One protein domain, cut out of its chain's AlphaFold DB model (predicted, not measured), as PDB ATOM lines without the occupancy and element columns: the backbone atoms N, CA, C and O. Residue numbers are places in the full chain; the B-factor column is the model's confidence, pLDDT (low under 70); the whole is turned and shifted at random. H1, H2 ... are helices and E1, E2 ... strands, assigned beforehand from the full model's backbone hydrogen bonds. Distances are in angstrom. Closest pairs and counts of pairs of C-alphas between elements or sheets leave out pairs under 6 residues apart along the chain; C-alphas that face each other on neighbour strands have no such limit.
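AT A GLANCE: This is residues 30 to 91 of the 91 residues of the protein "DAC domain-containing protein" of Sorangium cellulosum (UniProt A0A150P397). One helix, H1, packs along one face of a strongly twisted sheet of four strands, making two layers, while a long link, residues 33 to 49, joins E1 to H1. The 62 printed residues run E1, H1, E2, E3, E4; the mixed sheet has the order E1 E4 E3 E2, and the class is mixed. The whole is compact, radius of gyration of the C-alphas 10.6 A, spanning 29 by 25 by 19 A.

HOW THE PARTS SIT: Start at E1, residues 30 to 32, parallel to E4, residues 85 to 90: N 31 and O 86 are 2.9 A apart. H1, residues 50 to 61, with every O i to N i+4 pair within hydrogen-bond range, is over E3, residues 77 to 82, at a height over the sheet of 8.0 A; their closest C-alphas, Val 59 and Glu 81, are 5.6 A apart. E2, residues 66 to 69, E3 and E4 form a meander of two hairpins, antiparallel neighbours in turn: N 69 and O 77, then N 87 and O 80, are each 2.8 A apart. E1, H1 and E2 form a split strand-helix-strand unit, E4 and E3 between its strands, with a left-handed crossover.

IN THESE COORDINATES: Find C-alpha 50 at (158.637, 135.270, 89.507); H1 runs 16.6 A from there. E4 runs 16.1 A to C-alpha 90 at (144.851, 143.630, 94.502).

THE WHOLE: The printed part has no cut; residue 73 is under pLDDT 70.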
ATOM      1  N   ILE A  30     146.995 141.151  80.588       94.38
ATOM      2  CA  ILE A  30     146.395 140.989  81.911       94.38
ATOM      3  C   ILE A  30     145.573 142.240  82.181       94.38
ATOM      4  O   ILE A  30     145.998 143.340  81.837       94.38
ATOM      5  N   PHE A  31     144.432 142.081  82.839       95.44
ATOM      6  CA  PHE A  31     143.559 143.189  83.207       95.44
ATOM      7  C   PHE A  31     143.549 143.371  84.719       95.44
ATOM      8  O   PHE A  31     143.433 142.398  85.456       95.44
ATOM      9  N   ALA A  32     143.669 144.599  85.207       94.25
ATOM     10  CA  ALA A  32     143.455 144.892  86.615       94.25
ATOM     11  C   ALA A  32     141.960 145.030  86.892       94.25
ATOM     12  O   ALA A  32     141.263 145.779  86.205       94.25
ATOM     13  N   ALA A  33     141.492 144.341  87.928       93.06
ATOM     14  CA  ALA A  33     140.190 144.601  88.500       93.06
ATOM     15  C   ALA A  33     140.206 145.929  89.265       93.06
ATOM     16  O   ALA A  33     141.095 146.193  90.081       93.06
ATOM     17  N   THR A  34     139.205 146.760  89.013       87.25
ATOM     18  CA  THR A  34     138.970 148.008  89.741       87.25
ATOM     19  C   THR A  34     137.983 147.794  90.900       87.25
ATOM     20  O   THR A  34     137.266 146.791  90.927       87.25
ATOM     21  N   PRO A  35     137.890 148.726  91.872       83.88
ATOM     22  CA  PRO A  35     136.928 148.622  92.976       83.88
ATOM     23  C   PRO A  35     135.457 148.523  92.538       83.88
ATOM     24  O   PRO A  35     134.642 147.941  93.247       83.88
ATOM     25  N   ASP A  36     135.116 149.063  91.367       86.19
ATOM     26  CA  ASP A  36     133.804 148.947  90.719       86.19
ATOM     27  C   ASP A  36     133.670 147.691  89.832       86.19
ATOM     28  O   ASP A  36     132.746 147.595  89.029       86.19
ATOM     29  N   GLN A  37     134.565 146.709  90.003       81.56
ATOM     30  CA  GLN A  37     134.576 145.403  89.327       81.56
ATOM     31  C   GLN A  37     134.741 145.468  87.803       81.56
ATOM     32  O   GLN A  37     134.366 144.535  87.088       81.56
ATOM     33  N   ARG A  38     135.337 146.542  87.280       86.12
ATOM     34  CA  ARG A  38     135.706 146.619  85.864       86.12
ATOM     35  C   ARG A  38     137.023 145.888  85.635       86.12
ATOM     36  O   ARG A  38     137.898 145.884  86.494       86.12
ATOM     37  N   MET A  39     137.143 145.261  84.466       89.50
ATOM     38  CA  MET A  39     138.292 144.443  84.048       89.50
ATOM     39  C   MET A  39     138.767 144.887  82.656       89.50
ATOM     40  O   MET A  39     138.920 144.085  81.734       89.50
ATOM     41  N   ASP A  40     138.888 146.199  82.476       85.25
ATOM     42  CA  ASP A  40     139.200 146.859  81.205       85.25
ATOM     43  C   ASP A  40     140.550 147.592  81.219       85.25
ATOM     44  O   ASP A  40     141.070 147.938  80.160       85.25
ATOM     45  N   ALA A  41     141.159 147.779  82.391       89.25
ATOM     46  CA  ALA A  41     142.471 148.395  82.515       89.25
ATOM     47  C   ALA A  41     143.588 147.366  82.299       89.25
ATOM     48  O   ALA A  41     143.753 146.448  83.104       89.25
ATOM     49  N   SER A  42     144.388 147.546  81.247       91.94
ATOM     50  CA  SER A  42     145.588 146.737  81.010       91.94
ATOM     51  C   SER A  42     146.570 146.859  82.178       91.94
ATOM     52  O   SER A  42     146.797 147.944  82.722       91.94
ATOM     53  N   TRP A  43     147.166 145.741  82.565       92.31
ATOM     54  CA  TRP A  43     148.107 145.645  83.667       92.31
ATOM     55  C   TRP A  43     149.352 144.883  83.225       92.31
ATOM     56  O   TRP A  43     149.280 143.746  82.766       92.31
ATOM     57  N   SER A  44     150.522 145.504  83.372       89.75
ATOM     58  CA  SER A  44     151.778 144.899  82.922       89.75
ATOM     59  C   SER A  44     152.376 143.952  83.967       89.75
ATOM     60  O   SER A  44     152.530 144.281  85.147       89.75
ATOM     61  N   LEU A  45     152.790 142.780  83.482       88.56
ATOM     62  CA  LEU A  45     153.523 141.765  84.236       88.56
ATOM     63  C   LEU A  45     155.045 142.027  84.260       88.56
ATOM     64  O   LEU A  45     155.761 141.389  85.036       88.56
ATOM     65  N   ASP A  46     155.550 142.952  83.436       86.88
ATOM     66  CA  ASP A  46     156.987 143.139  83.173       86.88
ATOM     67  C   ASP A  46     157.759 143.551  84.427       86.88
ATOM     68  O   ASP A  46     158.841 143.036  84.709       86.88
ATOM     69  N   ALA A  47     157.160 144.424  85.241       83.56
ATOM     70  CA  ALA A  47     157.755 144.925  86.478       83.56
ATOM     71  C   ALA A  47     157.600 143.965  87.674       83.56
ATOM     72  O   ALA A  47     157.897 144.335  88.812       83.56
ATOM     73  N   ARG A  48     157.078 142.748  87.473       87.62
ATOM     74  CA  ARG A  48     156.699 141.851  88.574       87.62
ATOM     75  C   ARG A  48     157.671 140.701  88.771       87.62
ATOM     76  O   ARG A  48     158.416 140.311  87.882       87.62
ATOM     77  N   GLY A  49     157.672 140.146  89.979       88.94
ATOM     78  CA  GLY A  49     158.533 139.020  90.340       88.94
ATOM     79  C   GLY A  49     158.086 137.681  89.742       88.94
ATOM     80  O   GLY A  49     157.012 137.543  89.153       88.94
ATOM     81  N   THR A  50     158.896 136.647  89.970       89.56
ATOM     82  CA  THR A  50     158.637 135.270  89.507       89.56
ATOM     83  C   THR A  50     157.320 134.693  90.027       89.56
ATOM     84  O   THR A  50     156.652 133.981  89.284       89.56
ATOM     85  N   ARG A  51     156.899 135.044  91.252       91.50
ATOM     86  CA  ARG A  51     155.613 134.604  91.830       91.50
ATOM     87  C   ARG A  51     154.414 135.091  91.017       91.50
ATOM     88  O   ARG A  51     153.533 134.298  90.707       91.50
ATOM     89  N   HIS A  52     154.416 136.364  90.620       92.44
ATOM     90  CA  HIS A  52     153.349 136.935  89.797       92.44
ATOM     91  C   HIS A  52     153.309 136.273  88.420       92.44
ATOM     92  O   HIS A  52     152.247 135.848  87.978       92.44
ATOM     93  N   ARG A  53     154.474 136.120  87.773       91.38
ATOM     94  CA  ARG A  53     154.567 135.449  86.469       91.38
ATOM     95  C   ARG A  53     154.073 134.007  86.513       91.38
ATOM     96  O   ARG A  53     153.321 133.598  85.637       91.38
ATOM     97  N   ALA A  54     154.471 133.250  87.535       92.50
ATOM     98  CA  ALA A  54     154.051 131.865  87.701       92.50
ATOM     99  C   ALA A  54     152.540 131.748  87.964       92.50
ATOM    100  O   ALA A  54     151.888 130.882  87.388       92.50
ATOM    101  N   ALA A  55     151.978 132.637  88.785       94.00
ATOM    102  CA  ALA A  55     150.548 132.671  89.075       94.00
ATOM    103  C   ALA A  55     149.707 133.029  87.837       94.00
ATOM    104  O   ALA A  55     148.762 132.309  87.523       94.00
ATOM    105  N   ALA A  56     150.087 134.078  87.098       94.00
ATOM    106  CA  ALA A  56     149.412 134.471  85.860       94.00
ATOM    107  C   ALA A  56     149.460 133.347  84.809       94.00
ATOM    108  O   ALA A  56     148.439 132.991  84.222       94.00
ATOM    109  N   ALA A  57     150.631 132.725  84.626       93.44
ATOM    110  CA  ALA A  57     150.803 131.577  83.734       93.44
ATOM    111  C   ALA A  57     149.929 130.388  84.135       93.44
ATOM    112  O   ALA A  57     149.305 129.768  83.273       93.44
ATOM    113  N   PHE A  58     149.858 130.088  85.432       94.38
ATOM    114  CA  PHE A  58     149.044 128.996  85.938       94.38
ATOM    115  C   PHE A  58     147.564 129.210  85.623       94.38
ATOM    116  O   PHE A  58     146.972 128.368  84.955       94.38
ATOM    117  N   VAL A  59     146.971 130.343  86.007       94.69
ATOM    118  CA  VAL A  59     145.530 130.540  85.771       94.69
ATOM    119  C   VAL A  59     145.187 130.644  84.286       94.69
ATOM    120  O   VAL A  59     144.156 130.133  83.874       94.69
ATOM    121  N   SER A  60     146.092 131.178  83.453       93.38
ATOM    122  CA  SER A  60     145.891 131.215  81.996       93.38
ATOM    123  C   SER A  60     145.792 129.822  81.355       93.38
ATOM    124  O   SER A  60     145.149 129.655  80.324       93.38
ATOM    125  N   GLY A  61     146.449 128.812  81.940       91.69
ATOM    126  CA  GLY A  61     146.488 127.446  81.410       91.69
ATOM    127  C   GLY A  61     145.476 126.486  82.044       91.69
ATOM    128  O   GLY A  61     145.328 125.358  81.555       91.69
ATOM    129  N   TYR A  62     144.827 126.910  83.130       91.31
ATOM    130  CA  TYR A  62     143.866 126.130  83.907       91.31
ATOM    131  C   TYR A  62     142.690 127.028  84.327       91.31
ATOM    132  O   TYR A  62     142.701 127.549  85.447       91.31
ATOM    133  N   PRO A  63     141.679 127.188  83.450       85.62
ATOM    134  CA  PRO A  63     140.426 127.866  83.778       85.62
ATOM    135  C   PRO A  63     139.811 127.346  85.084       85.62
ATOM    136  O   PRO A  63     140.049 126.200  85.476       85.62
ATOM    137  N   GLU A  64     139.029 128.186  85.770       89.88
ATOM    138  CA  GLU A  64     138.386 127.891  87.071       89.88
ATOM    139  C   GLU A  64     139.345 127.720  88.269       89.88
ATOM    140  O   GLU A  64     138.945 127.287  89.358       89.88
ATOM    141  N   ARG A  65     140.629 128.045  88.098       94.00
ATOM    142  CA  ARG A  65     141.601 128.113  89.196       94.00
ATOM    143  C   ARG A  65     141.856 129.559  89.604       94.00
ATOM    144  O   ARG A  65     141.852 130.468  88.779       94.00
ATOM    145  N   ILE A  66     142.138 129.741  90.889       95.88
ATOM    146  CA  ILE A  66     142.590 131.006  91.461       95.88
ATOM    147  C   ILE A  66     144.006 130.828  91.999       95.88
ATOM    148  O   ILE A  66     144.338 129.794  92.583       95.88
ATOM    149  N   ALA A  67     144.849 131.833  91.792       96.00
ATOM    150  CA  ALA A  67     146.181 131.880  92.368       96.00
ATOM    151  C   ALA A  67     146.270 133.054  93.337       96.00
ATOM    152  O   ALA A  67     146.095 134.198  92.929       96.00
ATOM    153  N   PHE A  68     146.583 132.773  94.599       95.62
ATOM    154  CA  PHE A  68     146.909 133.791  95.594       95.62
ATOM    155  C   PHE A  68     148.412 134.051  95.585       95.62
ATOM    156  O   PHE A  68     149.225 133.124  95.575       95.62
ATOM    157  N   ILE A  69     148.785 135.322  95.611       93.38
ATOM    158  CA  ILE A  69     150.168 135.772  95.641       93.38
ATOM    159  C   ILE A  69     150.368 136.552  96.921       93.38
ATOM    160  O   ILE A  69     149.715 137.563  97.151       93.38
ATOM    161  N   VAL A  70     151.335 136.112  97.715       88.81
ATOM    162  CA  VAL A  70     151.883 136.896  98.817       88.81
ATOM    163  C   VAL A  70     153.335 137.168  98.457       88.81
ATOM    164  O   VAL A  70     154.158 136.252  98.378       88.81
ATOM    165  N   SER A  71     153.633 138.422  98.125       75.25
ATOM    166  CA  SER A  71     154.984 138.865  97.780       75.25
ATOM    167  C   SER A  71     155.604 139.594  98.966       75.25
ATOM    168  O   SER A  71     154.892 140.231  99.729       75.25
ATOM    169  N   GLN A  72     156.929 139.530  99.117       72.81
ATOM    170  CA  GLN A  72     157.622 140.347 100.125       72.81
ATOM    171  C   GLN A  72     157.587 141.841  99.772       72.81
ATOM    172  O   GLN A  72     157.588 142.681 100.663       72.81
ATOM    173  N   ASP A  73     157.501 142.157  98.478       67.44
ATOM    174  CA  ASP A  73     157.688 143.515  97.951       67.44
ATOM    175  C   ASP A  73     156.369 144.250  97.654       67.44
ATOM    176  O   ASP A  73     156.355 145.233  96.913       67.44
ATOM    177  N   GLY A  74     155.230 143.757  98.144       72.38
ATOM    178  CA  GLY A  74     153.943 144.373  97.837       72.38
ATOM    179  C   GLY A  74     152.755 143.725  98.527       72.38
ATOM    180  O   GLY A  74     152.895 142.751  99.265       72.38
ATOM    181  N   LEU A  75     151.579 144.292  98.259       81.94
ATOM    182  CA  LEU A  75     150.311 143.752  98.728       81.94
ATOM    183  C   LEU A  75     150.088 142.339  98.190       81.94
ATOM    184  O   LEU A  75     150.619 141.953  97.139       81.94
ATOM    185  N   ALA A  76     149.295 141.573  98.933       90.25
ATOM    186  CA  ALA A  76     148.791 140.324  98.412       90.25
ATOM    187  C   ALA A  76     147.894 140.608  97.197       90.25
ATOM    188  O   ALA A  76     147.359 141.702  97.027       90.25
ATOM    189  N   ALA A  77     147.769 139.631  96.316       93.38
ATOM    190  CA  ALA A  77     146.931 139.752  95.137       93.38
ATOM    191  C   ALA A  77     146.408 138.387  94.722       93.38
ATOM    192  O   ALA A  77     146.946 137.355  95.134       93.38
ATOM    193  N   THR A  78     145.404 138.377  93.857       95.62
ATOM    194  CA  THR A  78     144.987 137.164  93.165       95.62
ATOM    195  C   THR A  78     145.089 137.322  91.658       95.62
ATOM    196  O   THR A  78     144.982 138.417  91.107       95.62
ATOM    197  N   PHE A  79     145.313 136.195  90.990       95.81
ATOM    198  CA  PHE A  79     145.026 136.045  89.575       95.81
ATOM    199  C   PHE A  79     143.894 135.049  89.393       95.81
ATOM    200  O   PHE A  79     143.848 134.024  90.080       95.81
ATOM    201  N   GLN A  80     143.028 135.331  88.431       95.62
ATOM    202  CA  GLN A  80     141.985 134.423  87.979       95.62
ATOM    203  C   GLN A  80     141.807 134.569  86.469       95.62
ATOM    204  O   GLN A  80     142.016 135.649  85.923       95.62
ATOM    205  N   GLU A  81     141.435 133.487  85.800       93.69
ATOM    206  CA  GLU A  81     140.963 133.546  84.420       93.69
ATOM    207  C   GLU A  81     139.435 133.719  84.413       93.69
ATOM    208  O   GLU A  81     138.726 132.984  85.104       93.69
ATOM    209  N   ILE A  82     138.952 134.737  83.700       92.06
ATOM    210  CA  ILE A  82     137.538 135.099  83.563       92.06
ATOM    211  C   ILE A  82     137.272 135.421  82.090       92.06
ATOM    212  O   ILE A  82     137.840 136.370  81.552       92.06
ATOM    213  N   GLU A  83     136.388 134.657  81.444       89.94
ATOM    214  CA  GLU A  83     135.943 134.891  80.057       89.94
ATOM    215  C   GLU A  83     137.092 135.043  79.034       89.94
ATOM    216  O   GLU A  83     137.070 135.889  78.139       89.94
ATOM    217  N   GLY A  84     138.128 134.222  79.167       88.94
ATOM    218  CA  GLY A  84     139.338 134.220  78.346       88.94
ATOM    219  C   GLY A  84     140.395 135.243  78.768       88.94
ATOM    220  O   GLY A  84     141.429 135.348  78.104       88.94
ATOM    221  N   LYS A  85     140.169 136.006  79.843       91.25
ATOM    222  CA  LYS A  85     141.070 137.065  80.313       91.25
ATOM    223  C   LYS A  85     141.721 136.690  81.631       91.25
ATOM    224  O   LYS A  85     141.052 136.260  82.563       91.25
ATOM    225  N   VAL A  86     143.020 136.939  81.753       94.44
ATOM    226  CA  VAL A  86     143.701 136.876  83.051       94.44
ATOM    227  C   VAL A  86     143.476 138.195  83.783       94.44
ATOM    228  O   VAL A  86     143.864 139.255  83.293       94.44
ATOM    229  N   VAL A  87     142.868 138.126  84.962       95.56
ATOM    230  CA  VAL A  87     142.500 139.282  85.779       95.56
ATOM    231  C   VAL A  87     143.328 139.304  87.060       95.56
ATOM    232  O   VAL A  87     143.404 138.304  87.774       95.56
ATOM    233  N   TYR A  88     143.960 140.443  87.333       95.00
ATOM    234  CA  TYR A  88     144.703 140.767  88.546       95.00
ATOM    235  C   TYR A  88     143.792 141.476  89.552       95.00
ATOM    236  O   TYR A  88     143.242 142.533  89.244       95.00
ATOM    237  N   TRP A  89     143.710 140.954  90.774       93.12
ATOM    238  CA  TRP A  89     142.966 141.562  91.875       93.12
ATOM    239  C   TRP A  89     143.932 141.949  92.996       93.12
ATOM    240  O   TRP A  89     144.523 141.053  93.606       93.12
ATOM    241  N   PRO A  90     144.130 143.241  93.295       89.81
ATOM    242  CA  PRO A  90     144.851 143.630  94.502       89.81
ATOM    243  C   PRO A  90     144.020 143.272  95.747       89.81
ATOM    244  O   PRO A  90     142.805 143.475  95.746       89.81
ATOM    245  N   LEU A  91     144.671 142.742  96.788       84.88
ATOM    246  CA  LEU A  91     144.084 142.506  98.115       84.88
ATOM    247  C   LEU A  91     144.468 143.617  99.098       84.88
ATOM    248  O   LEU A  91     145.610 144.128  99.005       84.88
TER     249      LEU A  91